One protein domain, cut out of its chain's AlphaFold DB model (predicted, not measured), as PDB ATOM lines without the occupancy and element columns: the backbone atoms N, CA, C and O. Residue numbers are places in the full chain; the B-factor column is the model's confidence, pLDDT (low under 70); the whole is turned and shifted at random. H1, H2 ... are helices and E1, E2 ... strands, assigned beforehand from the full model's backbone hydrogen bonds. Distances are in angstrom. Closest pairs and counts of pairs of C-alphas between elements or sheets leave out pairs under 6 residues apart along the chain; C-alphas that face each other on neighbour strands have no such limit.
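What this domain is: This is residues 335 to 470 of the 474 residues of an uncharacterized protein of Tumebacillus permanentifrigoris (UniProt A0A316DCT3). One long helix, H3, crosses a face of a small twisted sheet and runs on past it, where the short helices H1 and H2 pack on it. The 136 printed residues hold three named helices and four named strands, in the order H1 E1 E2 H2 E3 E4 H3. The class is mixed, the sheet E1 - E2 - E3 - E4 is antiparallel, and H3 over one face makes two layers, helix on sheet. The whole is compact, with a radius of gyration of the C-alphas of 15.2 A, yet elongated, 51 by 26 by 20 A.

How they stand to each other: H1, residues 335 to 340, touches H3, residues 440 to 470, at a steep tilt of 42 degrees, opposite ways, closest at C-alphas Leu 340 and Ala 458, 6.0 A. E1, residues 349 to 358, bends by 67 degrees at residue 352 and forms a hairpin with E2, residues 361 to 368; N 350 and O 367 are 2.8 A apart. H2, residues 382 to 390, touches H3 at a steep tilt of 58 degrees, closest at C-alphas Lys 386 and Glu 459, 6.6 A. E3, residues 398 to 401, is antiparallel to E2, with N 364 and O 400 2.9 A apart, and forms a hairpin with E4, residues 417 to 419, with N 399 and O 418 3.0 A apart. H1 and H2 only graze the sheet. H3's height over the sheet is 8.3 A, slantwise to the strands, at 37 degrees to E3 on the local plane. In H1, H2 and H3 every O i to N i+4 pair is within hydrogen-bond range.

Where its parts are: H1 begins at C-alpha 335 (12.003, 35.431, 94.856). E1 spans 21.2 A and E2 21.5 A. H3 spans 43.8 A, ending at C-alpha 470 (0.065, 26.988, 102.803).

The domain as a whole: The printed part has no cut. The links E2 to H2, E3 to E4 and E4 to H3 are long. Residue 346 and residues 404 to 413, 427 to 437 and 468 to 470 have pLDDT under 70.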
ATOM      1  N   VAL A 335      12.234  36.329  93.714       86.00
ATOM      2  CA  VAL A 335      12.003  35.431  94.856       86.00
ATOM      3  C   VAL A 335      12.237  33.986  94.435       86.00
ATOM      4  O   VAL A 335      12.989  33.264  95.084       86.00
ATOM      5  N   TRP A 336      11.668  33.588  93.297       88.25
ATOM      6  CA  TRP A 336      11.850  32.251  92.741       88.25
ATOM      7  C   TRP A 336      13.303  31.963  92.348       88.25
ATOM      8  O   TRP A 336      13.812  30.885  92.631       88.25
ATOM      9  N   LEU A 337      13.999  32.922  91.733       90.12
ATOM     10  CA  LEU A 337      15.419  32.775  91.398       90.12
ATOM     11  C   LEU A 337      16.276  32.586  92.653       90.12
ATOM     12  O   LEU A 337      17.103  31.678  92.694       90.12
ATOM     13  N   LYS A 338      16.017  33.383  93.700       89.19
ATOM     14  CA  LYS A 338      16.689  33.253  94.998       89.19
ATOM     15  C   LYS A 338      16.413  31.895  95.646       89.19
ATOM     16  O   LYS A 338      17.346  31.272  96.139       89.19
ATOM     17  N   LEU A 339      15.165  31.420  95.606       89.44
ATOM     18  CA  LEU A 339      14.781  30.097  96.113       89.44
ATOM     19  C   LEU A 339      15.571  28.976  95.422       89.44
ATOM     20  O   LEU A 339      16.037  28.046  96.075       89.44
ATOM     21  N   LEU A 340      15.752  29.082  94.105       90.44
ATOM     22  CA  LEU A 340      16.501  28.110  93.309       90.44
ATOM     23  C   LEU A 340      18.029  28.265  93.422       90.44
ATOM     24  O   LEU A 340      18.758  27.413  92.919       90.44
ATOM     25  N   GLY A 341      18.522  29.322  94.077       90.19
ATOM     26  CA  GLY A 341      19.949  29.653  94.125       90.19
ATOM     27  C   GLY A 341      20.519  30.043  92.758       90.19
ATOM     28  O   GLY A 341      21.701  29.836  92.509       90.19
ATOM     29  N   LEU A 342      19.670  30.544  91.856       90.25
ATOM     30  CA  LEU A 342      20.064  30.977  90.523       90.25
ATOM     31  C   LEU A 342      20.437  32.460  90.546       90.25
ATOM     32  O   LEU A 342      19.611  33.324  90.851       90.25
ATOM     33  N   GLU A 343      21.663  32.759  90.146       89.19
ATOM     34  CA  GLU A 343      22.202  34.108  90.064       89.19
ATOM     35  C   GLU A 343      22.299  34.597  88.620       89.19
ATOM     36  O   GLU A 343      22.090  33.863  87.648       89.19
ATOM     37  N   LYS A 344      22.554  35.899  88.452       83.44
ATOM     38  CA  LYS A 344      22.642  36.513  87.127       83.44
ATOM     39  C   LYS A 344      23.908  36.040  86.417       83.44
ATOM     40  O   LYS A 344      24.966  36.635  86.576       83.44
ATOM     41  N   GLY A 345      23.761  35.039  85.558       74.00
ATOM     42  CA  GLY A 345      24.816  34.613  84.648       74.00
ATOM     43  C   GLY A 345      25.059  35.595  83.498       74.00
ATOM     44  O   GLY A 345      24.333  36.590  83.308       74.00
ATOM     45  N   SER A 346      26.069  35.276  82.685       68.50
ATOM     46  CA  SER A 346      26.330  35.958  81.416       68.50
ATOM     47  C   SER A 346      25.165  35.757  80.427       68.50
ATOM     48  O   SER A 346      24.373  34.825  80.539       68.50
ATOM     49  N   HIS A 347      25.009  36.677  79.470       70.50
ATOM     50  CA  HIS A 347      23.987  36.587  78.410       70.50
ATOM     51  C   HIS A 347      22.546  36.399  78.955       70.50
ATOM     52  O   HIS A 347      22.175  37.013  79.961       70.50
ATOM     53  N   ASN A 348      21.706  35.607  78.279       78.44
ATOM     54  CA  ASN A 348      20.278  35.422  78.549       78.44
ATOM     55  C   ASN A 348      19.973  34.254  79.516       78.44
ATOM     56  O   ASN A 348      18.965  33.566  79.357       78.44
ATOM     57  N   VAL A 349      20.829  33.999  80.517       81.88
ATOM     58  CA  VAL A 349      20.697  32.836  81.423       81.88
ATOM     59  C   VAL A 349      20.917  33.211  82.896       81.88
ATOM     60  O   VAL A 349      21.740  34.070  83.218       81.88
ATOM     61  N   TRP A 350      20.145  32.591  83.788       88.00
ATOM     62  CA  TRP A 350      20.379  32.529  85.233       88.00
ATOM     63  C   TRP A 350      21.103  31.230  85.574       88.00
ATOM     64  O   TRP A 350      20.719  30.199  85.026       88.00
ATOM     65  N   ILE A 351      22.107  31.273  86.447       89.56
ATOM     66  CA  ILE A 351      23.033  30.157  86.673       89.56
ATOM     67  C   ILE A 351      23.230  29.922  88.169       89.56
ATOM     68  O   ILE A 351      23.329  30.870  88.941       89.56
ATOM     69  N   LYS A 352      23.286  28.653  88.559       91.88
ATOM     70  CA  LYS A 352      23.814  28.156  89.826       91.88
ATOM     71  C   LYS A 352      25.096  27.409  89.484       91.88
ATOM     72  O   LYS A 352      25.051  26.361  88.829       91.88
ATOM     73  N   ASP A 353      26.221  27.993  89.868       86.25
ATOM     74  CA  ASP A 353      27.528  27.485  89.474       86.25
ATOM     75  C   ASP A 353      27.875  26.185  90.210       86.25
ATOM     76  O   ASP A 353      27.526  25.998  91.376       86.25
ATOM     77  N   SER A 354      28.621  25.309  89.535       83.94
ATOM     78  CA  SER A 354      29.289  24.143  90.139       83.94
ATOM     79  C   SER A 354      28.362  23.191  90.914       83.94
ATOM     80  O   SER A 354      28.637  22.811  92.051       83.94
ATOM     81  N   VAL A 355      27.281  22.737  90.276       91.25
ATOM     82  CA  VAL A 355      26.370  21.697  90.805       91.25
ATOM     83  C   VAL A 355      26.934  20.274  90.695       91.25
ATOM     84  O   VAL A 355      26.290  19.301  91.077       91.25
ATOM     85  N   GLY A 356      28.142  20.130  90.153       91.88
ATOM     86  CA  GLY A 356      28.859  18.867  90.069       91.88
ATOM     87  C   GLY A 356      30.049  18.961  89.127       91.88
ATOM     88  O   GLY A 356      30.357  20.025  88.590       91.88
ATOM     89  N   THR A 357      30.701  17.825  88.898       90.06
ATOM     90  CA  THR A 357      31.818  17.718  87.956       90.06
ATOM     91  C   THR A 357      31.717  16.436  87.147       90.06
ATOM     92  O   THR A 357      31.410  15.384  87.706       90.06
ATOM     93  N   ILE A 358      32.034  16.500  85.856       87.50
ATOM     94  CA  ILE A 358      32.184  15.330  84.984       87.50
ATOM     95  C   ILE A 358      33.560  15.421  84.344       87.50
ATOM     96  O   ILE A 358      33.861  16.395  83.664       87.50
ATOM     97  N   ASP A 359      34.398  14.409  84.553       84.25
ATOM     98  CA  ASP A 359      35.734  14.342  83.947       84.25
ATOM     99  C   ASP A 359      36.614  15.586  84.214       84.25
ATOM    100  O   ASP A 359      37.332  16.079  83.340       84.25
ATOM    101  N   GLY A 360      36.504  16.140  85.428       80.62
ATOM    102  CA  GLY A 360      37.217  17.350  85.856       80.62
ATOM    103  C   GLY A 360      36.658  18.670  85.306       80.62
ATOM    104  O   GLY A 360      37.229  19.720  85.580       80.62
ATOM    105  N   MET A 361      35.557  18.635  84.550       83.75
ATOM    106  CA  MET A 361      34.836  19.815  84.064       83.75
ATOM    107  C   MET A 361      33.641  20.129  84.968       83.75
ATOM    108  O   MET A 361      32.915  19.217  85.371       83.75
ATOM    109  N   ASN A 362      33.413  21.412  85.253       88.06
ATOM    110  CA  ASN A 362      32.303  21.855  86.094       88.06
ATOM    111  C   ASN A 362      30.962  21.705  85.373       88.06
ATOM    112  O   ASN A 362      30.837  21.980  84.180       88.06
ATOM    113  N   VAL A 363      29.942  21.302  86.122       89.94
ATOM    114  CA  VAL A 363      28.548  21.300  85.684       89.94
ATOM    115  C   VAL A 363      27.821  22.435  86.383       89.94
ATOM    116  O   VAL A 363      27.970  22.621  87.587       89.94
ATOM    117  N   HIS A 364      27.006  23.168  85.638       90.88
ATOM    118  CA  HIS A 364      26.233  24.311  86.119       90.88
ATOM    119  C   HIS A 364      24.749  24.054  85.909       90.88
ATOM    120  O   HIS A 364      24.386  23.442  84.906       90.88
ATOM    121  N   ALA A 365      23.890  24.516  86.813       91.75
ATOM    122  CA  ALA A 365      22.446  24.502  86.597       91.75
ATOM    123  C   ALA A 365      21.983  25.868  86.085       91.75
ATOM    124  O   ALA A 365      22.377  26.901  86.615       91.75
ATOM    125  N   SER A 366      21.135  25.874  85.064       88.12
ATOM    126  CA  SER A 366      20.851  27.052  84.253       88.12
ATOM    127  C   SER A 366      19.375  27.176  83.875       88.12
ATOM    128  O   SER A 366      18.653  26.191  83.699       88.12
ATOM    129  N   ARG A 367      18.916  28.419  83.700       87.75
ATOM    130  CA  ARG A 367      17.552  28.772  83.271       87.75
ATOM    131  C   ARG A 367      17.567  30.006  82.366       87.75
ATOM    132  O   ARG A 367      18.053  31.059  82.770       87.75
ATOM    133  N   PHE A 368      16.977  29.935  81.171       83.44
ATOM    134  CA  PHE A 368      16.889  31.097  80.273       83.44
ATOM    135  C   PHE A 368      16.016  32.222  80.846       83.44
ATOM    136  O   PHE A 368      14.895  31.964  81.298       83.44
ATOM    137  N   LYS A 369      16.487  33.477  80.785       82.31
ATOM    138  CA  LYS A 369      15.788  34.614  81.412       82.31
ATOM    139  C   LYS A 369      14.425  34.854  80.770       82.31
ATOM    140  O   LYS A 369      13.474  35.072  81.513       82.31
ATOM    141  N   ASP A 370      14.290  34.736  79.454       81.50
ATOM    142  CA  ASP A 370      13.042  35.088  78.746       81.50
ATOM    143  C   ASP A 370      11.888  34.101  78.951       81.50
ATOM    144  O   ASP A 370      10.738  34.396  78.646       81.50
ATOM    145  N   THR A 371      12.179  32.920  79.488       80.50
ATOM    146  CA  THR A 371      11.204  31.819  79.558       80.50
ATOM    147  C   THR A 371      10.541  31.677  80.926       80.50
ATOM    148  O   THR A 371       9.660  30.838  81.097       80.50
ATOM    149  N   MET A 372      10.968  32.467  81.912       84.75
ATOM    150  CA  MET A 372      10.399  32.472  83.257       84.75
ATOM    151  C   MET A 372       9.504  33.705  83.434       84.75
ATOM    152  O   MET A 372      10.005  34.825  83.252       84.75
ATOM    153  N   PRO A 373       8.221  33.529  83.807       85.31
ATOM    154  CA  PRO A 373       7.288  34.636  83.960       85.31
ATOM    155  C   PRO A 373       7.731  35.582  85.079       85.31
ATOM    156  O   PRO A 373       8.429  35.193  86.017       85.31
ATOM    157  N   ASN A 374       7.308  36.843  84.985       86.12
ATOM    158  CA  ASN A 374       7.640  37.858  85.987       86.12
ATOM    159  C   ASN A 374       6.944  37.606  87.332       86.12
ATOM    160  O   ASN A 374       7.488  37.973  88.374       86.12
ATOM    161  N   GLN A 375       5.763  36.984  87.297       84.62
ATOM    162  CA  GLN A 375       4.937  36.651  88.454       84.62
ATOM    163  C   GLN A 375       4.289  35.288  88.200       84.62
ATOM    164  O   GLN A 375       3.457  35.155  87.302       84.62
ATOM    165  N   ALA A 376       4.702  34.271  88.953       83.19
ATOM    166  CA  ALA A 376       4.050  32.966  88.954       83.19
ATOM    167  C   ALA A 376       3.153  32.886  90.191       83.19
ATOM    168  O   ALA A 376       3.614  33.184  91.293       83.19
ATOM    169  N   SER A 377       1.877  32.540  90.009       81.12
ATOM    170  CA  SER A 377       0.904  32.518  91.107       81.12
ATOM    171  C   SER A 377       0.894  31.172  91.814       81.12
ATOM    172  O   SER A 377       0.813  30.140  91.149       81.12
ATOM    173  N   LEU A 378       0.861  31.189  93.147       76.62
ATOM    174  CA  LEU A 378       0.692  29.997  93.983       76.62
ATOM    175  C   LEU A 378      -0.681  29.329  93.807       76.62
ATOM    176  O   LEU A 378      -0.816  28.144  94.084       76.62
ATOM    177  N   HIS A 379      -1.688  30.044  93.288       74.06
ATOM    178  CA  HIS A 379      -2.998  29.466  92.946       74.06
ATOM    179  C   HIS A 379      -2.970  28.632  91.662       74.06
ATOM    180  O   HIS A 379      -3.941  27.958  91.315       74.06
ATOM    181  N   THR A 380      -1.864  28.690  90.924       76.75
ATOM    182  CA  THR A 380      -1.654  27.841  89.761       76.75
ATOM    183  C   THR A 380      -1.474  26.397  90.238       76.75
ATOM    184  O   THR A 380      -0.699  26.171  91.167       76.75
ATOM    185  N   PRO A 381      -2.115  25.392  89.606       81.94
ATOM    186  CA  PRO A 381      -1.913  23.992  89.973       81.94
ATOM    187  C   PRO A 381      -0.424  23.636  90.033       81.94
ATOM    188  O   PRO A 381       0.328  24.035  89.143       81.94
ATOM    189  N   ALA A 382      -0.008  22.863  91.040       81.69
ATOM    190  CA  ALA A 382       1.406  22.639  91.365       81.69
ATOM    191  C   ALA A 382       2.261  22.224  90.152       81.69
ATOM    192  O   ALA A 382       3.343  22.764  89.924       81.69
ATOM    193  N   ALA A 383       1.750  21.321  89.307       84.38
ATOM    194  CA  ALA A 383       2.432  20.901  88.082       84.38
ATOM    195  C   ALA A 383       2.664  22.070  87.107       84.38
ATOM    196  O   ALA A 383       3.755  22.231  86.560       84.38
ATOM    197  N   THR A 384       1.655  22.919  86.913       86.00
ATOM    198  CA  THR A 384       1.736  24.103  86.053       86.00
ATOM    199  C   THR A 384       2.647  25.168  86.659       86.00
ATOM    200  O   THR A 384       3.447  25.745  85.928       86.00
ATOM    201  N   LEU A 385       2.608  25.376  87.978       87.38
ATOM    202  CA  LEU A 385       3.507  26.292  88.685       87.38
ATOM    203  C   LEU A 385       4.976  25.880  88.506       87.38
ATOM    204  O   LEU A 385       5.806  26.688  88.082       87.38
ATOM    205  N   LYS A 386       5.291  24.596  88.716       90.44
ATOM    206  CA  LYS A 386       6.628  24.039  88.453       90.44
ATOM    207  C   LYS A 386       7.052  24.255  87.006       90.44
ATOM    208  O   LYS A 386       8.190  24.629  86.750       90.44
ATOM    209  N   ASN A 387       6.146  24.071  86.049       89.94
ATOM    210  CA  ASN A 387       6.437  24.313  84.635       89.94
ATOM    211  C   ASN A 387       6.636  25.795  84.301       89.94
ATOM    212  O   ASN A 387       7.444  26.105  83.435       89.94
ATOM    213  N   GLN A 388       5.954  26.713  84.980       89.00
ATOM    214  CA  GLN A 388       6.176  28.149  84.817       89.00
ATOM    215  C   GLN A 388       7.552  28.563  85.355       89.00
ATOM    216  O   GLN A 388       8.301  29.267  84.678       89.00
ATOM    217  N   ILE A 389       7.908  28.090  86.551       90.44
ATOM    218  CA  ILE A 389       9.168  28.432  87.218       90.44
ATOM    219  C   ILE A 389      10.352  27.754  86.512       90.44
ATOM    220  O   ILE A 389      11.285  28.418  86.053       90.44
ATOM    221  N   LEU A 390      10.294  26.429  86.364       91.69
ATOM    222  CA  LEU A 390      11.382  25.615  85.821       91.69
ATOM    223  C   LEU A 390      11.347  25.499  84.297       91.69
ATOM    224  O   LEU A 390      12.333  25.084  83.710       91.69
ATOM    225  N   GLY A 391      10.264  25.865  83.615       87.75
ATOM    226  CA  GLY A 391      10.150  25.697  82.164       87.75
ATOM    227  C   GLY A 391      10.089  24.234  81.714       87.75
ATOM    228  O   GLY A 391      10.146  23.297  82.517       87.75
ATOM    229  N   GLN A 392       9.962  24.034  80.405       81.44
ATOM    230  CA  GLN A 392       9.888  22.714  79.775       81.44
ATOM    231  C   GLN A 392      10.740  22.663  78.503       81.44
ATOM    232  O   GLN A 392      10.916  23.681  77.831       81.44
ATOM    233  N   GLY A 393      11.231  21.466  78.169       80.44
ATOM    234  CA  GLY A 393      11.973  21.208  76.935       80.44
ATOM    235  C   GLY A 393      13.247  22.046  76.820       80.44
ATOM    236  O   GLY A 393      13.859  22.413  77.823       80.44
ATOM    237  N   ASP A 394      13.622  22.384  75.587       74.31
ATOM    238  CA  ASP A 394      14.872  23.098  75.271       74.31
ATOM    239  C   ASP A 394      14.920  24.539  75.805       74.31
ATOM    240  O   ASP A 394      15.981  25.152  75.879       74.31
ATOM    241  N   GLY A 395      13.766  25.092  76.179       72.56
ATOM    242  CA  GLY A 395      13.655  26.405  76.806       72.56
ATOM    243  C   GLY A 395      13.603  26.342  78.329       72.56
ATOM    244  O   GLY A 395      13.386  27.382  78.939       72.56
ATOM    245  N   GLY A 396      13.726  25.155  78.934       80.94
ATOM    246  CA  GLY A 396      13.547  24.888  80.361       80.94
ATOM    247  C   GLY A 396      14.805  25.039  81.219       80.94
ATOM    248  O   GLY A 396      15.860  25.491  80.775       80.94
ATOM    249  N   PHE A 397      14.668  24.684  82.492       89.56
ATOM    250  CA  PHE A 397      15.754  24.444  83.432       89.56
ATOM    251  C   PHE A 397      16.602  23.290  82.903       89.56
ATOM    252  O   PHE A 397      16.072  22.282  82.426       89.56
ATOM    253  N   HIS A 398      17.911  23.455  82.943       90.62
ATOM    254  CA  HIS A 398      18.851  22.510  82.368       90.62
ATOM    255  C   HIS A 398      20.167  22.557  83.125       90.62
ATOM    256  O   HIS A 398      20.421  23.489  83.879       90.62
ATOM    257  N   VAL A 399      21.009  21.557  82.906       91.56
ATOM    258  CA  VAL A 399      22.397  21.587  83.366       91.56
ATOM    259  C   VAL A 399      23.339  21.635  82.174       91.56
ATOM    260  O   VAL A 399      23.045  21.050  81.128       91.56
ATOM    261  N   THR A 400      24.459  22.326  82.336       88.94
ATOM    262  CA  THR A 400      25.459  22.560  81.296       88.94
ATOM    263  C   THR A 400      26.824  22.112  81.785       88.94
ATOM    264  O   THR A 400      27.236  22.497  82.874       88.94
ATOM    265  N   LEU A 401      27.541  21.338  80.973       87.81
ATOM    266  CA  LEU A 401      28.936  20.987  81.233       87.81
ATOM    267  C   LEU A 401      29.864  22.055  80.637       87.81
ATOM    268  O   LEU A 401      29.899  22.233  79.421       87.81
ATOM    269  N   GLU A 402      30.620  22.760  81.475       82.31
ATOM    270  CA  GLU A 402      31.572  23.783  81.043       82.31
ATOM    271  C   GLU A 402      32.836  23.149  80.455       82.31
ATOM    272  O   GLU A 402      33.567  22.431  81.137       82.31
ATOM    273  N   ARG A 403      33.115  23.421  79.176       73.56
ATOM    274  CA  ARG A 403      34.304  22.896  78.493       73.56
ATOM    275  C   ARG A 403      35.536  23.773  78.733       73.56
ATOM    276  O   ARG A 403      35.449  25.000  78.776       73.56
ATOM    277  N   PHE A 404      36.709  23.137  78.791       56.59
ATOM    278  CA  PHE A 404      38.001  23.826  78.797       56.59
ATOM    279  C   PHE A 404      38.241  24.557  77.463       56.59
ATOM    280  O   PHE A 404      38.371  23.922  76.419       56.59
ATOM    281  N   GLY A 405      38.364  25.887  77.516       54.12
ATOM    282  CA  GLY A 405      38.850  26.718  76.410       54.12
ATOM    283  C   GLY A 405      37.806  27.148  75.360       54.12
ATOM    284  O   GLY A 405      36.939  26.392  74.939       54.12
ATOM    285  N   ALA A 406      37.939  28.406  74.923       47.25
ATOM    286  CA  ALA A 406      37.339  29.065  73.749       47.25
ATOM    287  C   ALA A 406      35.802  29.200  73.614       47.25
ATOM    288  O   ALA A 406      35.362  29.988  72.775       47.25
ATOM    289  N   HIS A 407      34.970  28.539  74.426       51.00
ATOM    290  CA  HIS A 407      33.499  28.638  74.312       51.00
ATOM    291  C   HIS A 407      32.796  29.257  75.534       51.00
ATOM    292  O   HIS A 407      31.716  28.834  75.923       51.00
ATOM    293  N   GLY A 408      33.375  30.329  76.086       51.56
ATOM    294  CA  GLY A 408      32.604  31.384  76.766       51.56
ATOM    295  C   GLY A 408      32.027  31.079  78.156       51.56
ATOM    296  O   GLY A 408      31.155  31.821  78.611       51.56
ATOM    297  N   GLY A 409      32.504  30.037  78.840       60.31
ATOM    298  CA  GLY A 409      32.064  29.689  80.194       60.31
ATOM    299  C   GLY A 409      30.753  28.884  80.219       60.31
ATOM    300  O   GLY A 409      30.445  28.195  79.241       60.31
ATOM    301  N   PRO A 410      29.946  28.950  81.293       57.25
ATOM    302  CA  PRO A 410      28.779  28.080  81.519       57.25
ATOM    303  C   PRO A 410      27.645  28.207  80.480       57.25
ATOM    304  O   PRO A 410      26.712  27.406  80.488       57.25
ATOM    305  N   ASN A 411      27.733  29.178  79.564       57.19
ATOM    306  CA  ASN A 411      26.725  29.497  78.546       57.19
ATOM    307  C   ASN A 411      27.191  29.278  77.101       57.19
ATOM    308  O   ASN A 411      26.549  29.774  76.175       57.19
ATOM    309  N   GLY A 412      28.312  28.591  76.881       63.84
ATOM    310  CA  GLY A 412      28.734  28.260  75.526       63.84
ATOM    311  C   GLY A 412      27.634  27.499  74.795       63.84
ATOM    312  O   GLY A 412      27.285  26.405  75.213       63.84
ATOM    313  N   GLU A 413      27.118  28.029  73.680       64.88
ATOM    314  CA  GLU A 413      26.082  27.367  72.858       64.88
ATOM    315  C   GLU A 413      26.507  25.972  72.370       64.88
ATOM    316  O   GLU A 413      25.691  25.160  71.941       64.88
ATOM    317  N   ARG A 414      27.812  25.695  72.418       71.19
ATOM    318  CA  ARG A 414      28.426  24.420  72.050       71.19
ATOM    319  C   ARG A 414      28.611  23.465  73.226       71.19
ATOM    320  O   ARG A 414      28.954  22.304  73.002       71.19
ATOM    321  N   ASN A 415      28.398  23.929  74.454       79.19
ATOM    322  CA  ASN A 415      28.515  23.091  75.633       79.19
ATOM    323  C   ASN A 415      27.423  22.010  75.619       79.19
ATOM    324  O   ASN A 415      26.311  22.240  75.139       79.19
ATOM    325  N   PRO A 416      27.710  20.807  76.133       84.62
ATOM    326  CA  PRO A 416      26.678  19.809  76.345       84.62
ATOM    327  C   PRO A 416      25.632  20.293  77.354       84.62
ATOM    328  O   PRO A 416      25.986  20.749  78.445       84.62
ATOM    329  N   HIS A 417      24.355  20.129  77.010       86.12
ATOM    330  CA  HIS A 417      23.223  20.501  77.858       86.12
ATOM    331  C   HIS A 417      22.317  19.299  78.118       86.12
ATOM    332  O   HIS A 417      22.067  18.493  77.221       86.12
ATOM    333  N   SER A 418      21.755  19.202  79.322       90.25
ATOM    334  CA  SER A 418      20.672  18.263  79.626       90.25
ATOM    335  C   SER A 418      19.456  19.006  80.162       90.25
ATOM    336  O   SER A 418      19.506  19.594  81.242       90.25
ATOM    337  N   TYR A 419      18.360  18.984  79.401       89.75
ATOM    338  CA  TYR A 419      17.147  19.756  79.685       89.75
ATOM    339  C   TYR A 419      16.131  18.976  80.522       89.75
ATOM    340  O   TYR A 419      15.972  17.761  80.357       89.75
ATOM    341  N   ARG A 420      15.401  19.681  81.396       89.44
ATOM    342  CA  ARG A 420      14.240  19.145  82.122       89.44
ATOM    343  C   ARG A 420      13.196  18.639  81.126       89.44
ATOM    344  O   ARG A 420      12.742  19.384  80.259       89.44
ATOM    345  N   ASN A 421      12.795  17.376  81.279       81.56
ATOM    346  CA  ASN A 421      11.851  16.685  80.391       81.56
ATOM    347  C   ASN A 421      12.280  16.671  78.908       81.56
ATOM    348  O   ASN A 421      11.432  16.576  78.024       81.56
ATOM    349  N   GLY A 422      13.581  16.787  78.632       79.25
ATOM    350  CA  GLY A 422      14.137  16.826  77.282       79.25
ATOM    351  C   GLY A 422      15.342  15.903  77.109       79.25
ATOM    352  O   GLY A 422      15.817  15.257  78.049       79.25
ATOM    353  N   ALA A 423      15.840  15.844  75.876       74.56
ATOM    354  CA  ALA A 423      17.041  15.087  75.549       74.56
ATOM    355  C   ALA A 423      18.301  15.797  76.065       74.56
ATOM    356  O   ALA A 423      18.377  17.026  76.080       74.56
ATOM    357  N   THR A 424      19.321  15.020  76.428       78.75
ATOM    358  CA  THR A 424      20.681  15.550  76.553       78.75
ATOM    359  C   THR A 424      21.222  15.808  75.150       78.75
ATOM    360  O   THR A 424      21.265  14.893  74.326       78.75
ATOM    361  N   ARG A 425      21.618  17.049  74.864       77.12
ATOM    362  CA  ARG A 425      22.160  17.457  73.568       77.12
ATOM    363  C   ARG A 425      23.664  17.644  73.640       77.12
ATOM    364  O   ARG A 425      24.190  18.254  74.569       77.12
ATOM    365  N   MET A 426      24.326  17.137  72.609       70.12
ATOM    366  CA  MET A 426      25.720  17.405  72.299       70.12
ATOM    367  C   MET A 426      25.740  18.307  71.078       70.12
ATOM    368  O   MET A 426      25.359  17.874  69.995       70.12
ATOM    369  N   ASN A 427      26.176  19.548  71.266       63.59
ATOM    370  CA  ASN A 427      26.431  20.443  70.143       63.59
ATOM    371  C   ASN A 427      27.888  20.310  69.673       63.59
ATOM    372  O   ASN A 427      28.144  20.361  68.475       63.59
ATOM    373  N   ASP A 428      28.824  20.052  70.595       60.97
ATOM    374  CA  ASP A 428      30.219  19.710  70.306       60.97
ATOM    375  C   ASP A 428      30.848  19.086  71.572       60.97
ATOM    376  O   ASP A 428      31.043  19.777  72.575       60.97
ATOM    377  N   PHE A 429      31.134  17.781  71.578       62.16
ATOM    378  CA  PHE A 429      31.871  17.114  72.662       62.16
ATOM    379  C   PHE A 429      33.168  16.525  72.113       62.16
ATOM    380  O   PHE A 429      33.170  15.564  71.347       62.16
ATOM    381  N   THR A 430      34.279  17.094  72.563       63.41
ATOM    382  CA  THR A 430      35.609  16.494  72.483       63.41
ATOM    383  C   THR A 430      35.997  16.128  73.916       63.41
ATOM    384  O   THR A 430      35.887  17.011  74.779       63.41
ATOM    385  N   PRO A 431      36.408  14.876  74.187       63.25
ATOM    386  CA  PRO A 431      36.834  14.449  75.516       63.25
ATOM    387  C   PRO A 431      37.898  15.383  76.093       63.25
ATOM    388  O   PRO A 431      38.714  15.929  75.346       63.25
ATOM    389  N   ASN A 432      37.893  15.563  77.415       64.94
ATOM    390  CA  ASN A 432      38.948  16.314  78.081       64.94
ATOM    391  C   ASN A 432      40.291  15.598  77.829       64.94
ATOM    392  O   ASN A 432      40.419  14.432  78.208       64.94
ATOM    393  N   PRO A 433      41.293  16.255  77.215       59.84
ATOM    394  CA  PRO A 433      42.584  15.623  76.939       59.84
ATOM    395  C   PRO A 433      43.338  15.225  78.216       59.84
ATOM    396  O   PRO A 433      44.167  14.322  78.169       59.84
ATOM    397  N   ASN A 434      43.026  15.863  79.348       64.00
ATOM    398  CA  ASN A 434      43.592  15.561  80.667       64.00
ATOM    399  C   ASN A 434      42.636  14.734  81.549       64.00
ATOM    400  O   ASN A 434      42.899  14.546  82.736       64.00
ATOM    401  N   GLY A 435      41.498  14.310  81.000       64.62
ATOM    402  CA  GLY A 435      40.487  13.529  81.698       64.62
ATOM    403  C   GLY A 435      40.693  12.022  81.560       64.62
ATOM    404  O   GLY A 435      41.633  11.530  80.942       64.62
ATOM    405  N   THR A 436      39.752  11.273  82.118       65.25
ATOM    406  CA  THR A 436      39.652   9.808  82.066       65.25
ATOM    407  C   THR A 436      39.256   9.263  80.686       65.25
ATOM    408  O   THR A 436      39.210   8.048  80.504       65.25
ATOM    409  N   GLY A 437      38.978  10.132  79.705       69.00
ATOM    410  CA  GLY A 437      38.630   9.730  78.339       69.00
ATOM    411  C   GLY A 437      37.192   9.221  78.199       69.00
ATOM    412  O   GLY A 437      36.928   8.334  77.384       69.00
ATOM    413  N   LEU A 438      36.253   9.749  78.997       75.62
ATOM    414  CA  LEU A 438      34.851   9.326  78.959       75.62
ATOM    415  C   LEU A 438      34.244   9.478  77.559       75.62
ATOM    416  O   LEU A 438      34.371  10.515  76.902       75.62
ATOM    417  N   THR A 439      33.506   8.452  77.129       82.12
ATOM    418  CA  THR A 439      32.705   8.534  75.904       82.12
ATOM    419  C   THR A 439      31.538   9.506  76.088       82.12
ATOM    420  O   THR A 439      31.071   9.734  77.208       82.12
ATOM    421  N   TRP A 440      30.994  10.021  74.982       81.44
ATOM    422  CA  TRP A 440      29.780  10.841  75.029       81.44
ATOM    423  C   TRP A 440      28.616  10.131  75.736       81.44
ATOM    424  O   TRP A 440      27.869  10.764  76.474       81.44
ATOM    425  N   MET A 441      28.479   8.813  75.570       84.25
ATOM    426  CA  MET A 441      27.427   8.047  76.240       84.25
ATOM    427  C   MET A 441      27.557   8.138  77.768       84.25
ATOM    428  O   MET A 441      26.563   8.363  78.457       84.25
ATOM    429  N   ASN A 442      28.783   8.039  78.292       87.00
ATOM    430  CA  ASN A 442      29.060   8.171  79.721       87.00
ATOM    431  C   ASN A 442      28.786   9.598  80.214       87.00
ATOM    432  O   ASN A 442      28.129   9.772  81.239       87.00
ATOM    433  N   VAL A 443      29.244  10.612  79.474       85.81
ATOM    434  CA  VAL A 443      29.013  12.023  79.827       85.81
ATOM    435  C   VAL A 443      27.529  12.363  79.802       85.81
ATOM    436  O   VAL A 443      27.029  12.974  80.739       85.81
ATOM    437  N   SER A 444      26.802  11.916  78.780       87.06
ATOM    438  CA  SER A 444      25.362  12.136  78.653       87.06
ATOM    439  C   SER A 444      24.581  11.511  79.808       87.06
ATOM    440  O   SER A 444      23.695  12.160  80.371       87.06
ATOM    441  N   ALA A 445      24.942  10.288  80.212       89.12
ATOM    442  CA  ALA A 445      24.331   9.608  81.349       89.12
ATOM    443  C   ALA A 445      24.611  10.334  82.677       89.12
ATOM    444  O   ALA A 445      23.687  10.552  83.461       89.12
ATOM    445  N   GLN A 446      25.856  10.760  82.913       92.12
ATOM    446  CA  GLN A 446      26.218  11.509  84.123       92.12
ATOM    447  C   GLN A 446      25.551  12.889  84.162       92.12
ATOM    448  O   GLN A 446      24.999  13.279  85.189       92.12
ATOM    449  N   LEU A 447      25.517  13.603  83.035       90.69
ATOM    450  CA  LEU A 447      24.872  14.910  82.934       90.69
ATOM    451  C   LEU A 447      23.356  14.800  83.155       90.69
ATOM    452  O   LEU A 447      22.772  15.624  83.854       90.69
ATOM    453  N   ALA A 448      22.723  13.746  82.631       91.12
ATOM    454  CA  ALA A 448      21.319  13.436  82.889       91.12
ATOM    455  C   ALA A 448      21.043  13.093  84.365       91.12
ATOM    456  O   ALA A 448      19.993  13.466  84.890       91.12
ATOM    457  N   ALA A 449      21.967  12.408  85.046       93.44
ATOM    458  CA  ALA A 449      21.844  12.094  86.469       93.44
ATOM    459  C   ALA A 449      21.949  13.353  87.348       93.44
ATOM    460  O   ALA A 449      21.106  13.561  88.225       93.44
ATOM    461  N   ILE A 450      22.919  14.232  87.065       94.88
ATOM    462  CA  ILE A 450      23.053  15.529  87.748       94.88
ATOM    463  C   ILE A 450      21.809  16.383  87.495       94.88
ATOM    464  O   ILE A 450      21.206  16.885  88.440       94.88
ATOM    465  N   ARG A 451      21.346  16.467  86.239       93.50
ATOM    466  CA  ARG A 451      20.088  17.144  85.891       93.50
ATOM    467  C   ARG A 451      18.922  16.640  86.735       93.50
ATOM    468  O   ARG A 451      18.172  17.453  87.256       93.50
ATOM    469  N   ASN A 452      18.723  15.324  86.819       93.62
ATOM    470  CA  ASN A 452      17.594  14.756  87.557       93.62
ATOM    471  C   ASN A 452      17.643  15.162  89.030       93.62
ATOM    472  O   ASN A 452      16.623  15.566  89.574       93.62
ATOM    473  N   THR A 453      18.831  15.123  89.632       95.38
ATOM    474  CA  THR A 453      19.047  15.554  91.018       95.38
ATOM    475  C   THR A 453      18.679  17.026  91.202       95.38
ATOM    476  O   THR A 453      17.878  17.351  92.074       95.38
ATOM    477  N   GLU A 454      19.181  17.909  90.336       95.19
ATOM    478  CA  GLU A 454      18.902  19.349  90.414       95.19
ATOM    479  C   GLU A 454      17.435  19.689  90.119       95.19
ATOM    480  O   GLU A 454      16.869  20.580  90.746       95.19
ATOM    481  N   VAL A 455      16.783  18.973  89.196       93.94
ATOM    482  CA  VAL A 455      15.343  19.133  88.940       93.94
ATOM    483  C   VAL A 455      14.535  18.695  90.160       93.94
ATOM    484  O   VAL A 455      13.630  19.419  90.561       93.94
ATOM    485  N   THR A 456      14.861  17.556  90.772       94.50
ATOM    486  CA  THR A 456      14.173  17.079  91.979       94.50
ATOM    487  C   THR A 456      14.370  18.031  93.160       94.50
ATOM    488  O   THR A 456      13.394  18.345  93.841       94.50
ATOM    489  N   ASP A 457      15.583  18.542  93.383       94.94
ATOM    490  CA  ASP A 457      15.861  19.550  94.420       94.94
ATOM    491  C   ASP A 457      15.068  20.843  94.170       94.94
ATOM    492  O   ASP A 457      14.388  21.352  95.060       94.94
ATOM    493  N   ALA A 458      15.075  21.343  92.932       94.19
ATOM    494  CA  ALA A 458      14.324  22.532  92.549       94.19
ATOM    495  C   ALA A 458      12.806  22.357  92.728       94.19
ATOM    496  O   ALA A 458      12.137  23.251  93.247       94.19
ATOM    497  N   GLU A 459      12.251  21.213  92.326       93.69
ATOM    498  CA  GLU A 459      10.831  20.906  92.515       93.69
ATOM    499  C   GLU A 459      10.464  20.779  93.994       93.69
ATOM    500  O   GLU A 459       9.429  21.308  94.392       93.69
ATOM    501  N   THR A 460      11.331  20.166  94.806       92.81
ATOM    502  CA  THR A 460      11.143  20.051  96.262       92.81
ATOM    503  C   THR A 460      11.164  21.424  96.925       92.81
ATOM    504  O   THR A 460      10.290  21.727  97.724       92.81
ATOM    505  N   LYS A 461      12.092  22.311  96.543       91.62
ATOM    506  CA  LYS A 461      12.133  23.693  97.049       91.62
ATOM    507  C   LYS A 461      10.872  24.480  96.711       91.62
ATOM    508  O   LYS A 461      10.406  25.255  97.541       91.62
ATOM    509  N   ILE A 462      10.328  24.300  95.505       89.88
ATOM    510  CA  ILE A 462       9.054  24.919  95.112       89.88
ATOM    511  C   ILE A 462       7.916  24.358  95.965       89.88
ATOM    512  O   ILE A 462       7.133  25.141  96.494       89.88
ATOM    513  N   ASP A 463       7.843  23.036  96.130       87.69
ATOM    514  CA  ASP A 463       6.812  22.390  96.947       87.69
ATOM    515  C   ASP A 463       6.896  22.828  98.411       87.69
ATOM    516  O   ASP A 463       5.875  23.177  98.991       87.69
ATOM    517  N   ASP A 464       8.092  22.888  98.993       83.62
ATOM    518  CA  ASP A 464       8.318  23.355 100.361       83.62
ATOM    519  C   ASP A 464       7.974  24.834 100.524       83.62
ATOM    520  O   ASP A 464       7.436  25.229 101.554       83.62
ATOM    521  N   PHE A 465       8.268  25.667  99.526       83.88
ATOM    522  CA  PHE A 465       7.910  27.083  99.546       83.88
ATOM    523  C   PHE A 465       6.389  27.273  99.489       83.88
ATOM    524  O   PHE A 465       5.832  27.998 100.310       83.88
ATOM    525  N   VAL A 466       5.711  26.567  98.577       80.44
ATOM    526  CA  VAL A 466       4.241  26.541  98.488       80.44
ATOM    527  C   VAL A 466       3.643  25.993  99.781       80.44
ATOM    528  O   VAL A 466       2.693  26.562 100.308       80.44
ATOM    529  N   ALA A 467       4.212  24.914 100.318       74.06
ATOM    530  CA  ALA A 467       3.759  24.304 101.552       74.06
ATOM    531  C   ALA A 467       3.973  25.234 102.739       74.06
ATOM    532  O   ALA A 467       3.081  25.319 103.553       74.06
ATOM    533  N   ARG A 468       5.083  25.967 102.862       68.56
ATOM    534  CA  ARG A 468       5.272  26.950 103.948       68.56
ATOM    535  C   ARG A 468       4.233  28.060 103.889       68.56
ATOM    536  O   ARG A 468       3.633  28.365 104.908       68.56
ATOM    537  N   LEU A 469       3.962  28.573 102.693       64.62
ATOM    538  CA  LEU A 469       2.924  29.581 102.480       64.62
ATOM    539  C   LEU A 469       1.494  29.015 102.569       64.62
ATOM    540  O   LEU A 469       0.542  29.784 102.585       64.62
ATOM    541  N   GLY A 470       1.340  27.687 102.624       51.06
ATOM    542  CA  GLY A 470       0.065  26.988 102.803       51.06
ATOM    543  C   GLY A 470      -0.062  26.169 104.099       51.06
ATOM    544  O   GLY A 470      -1.103  25.558 104.309       51.06
TER     545      GLY A 470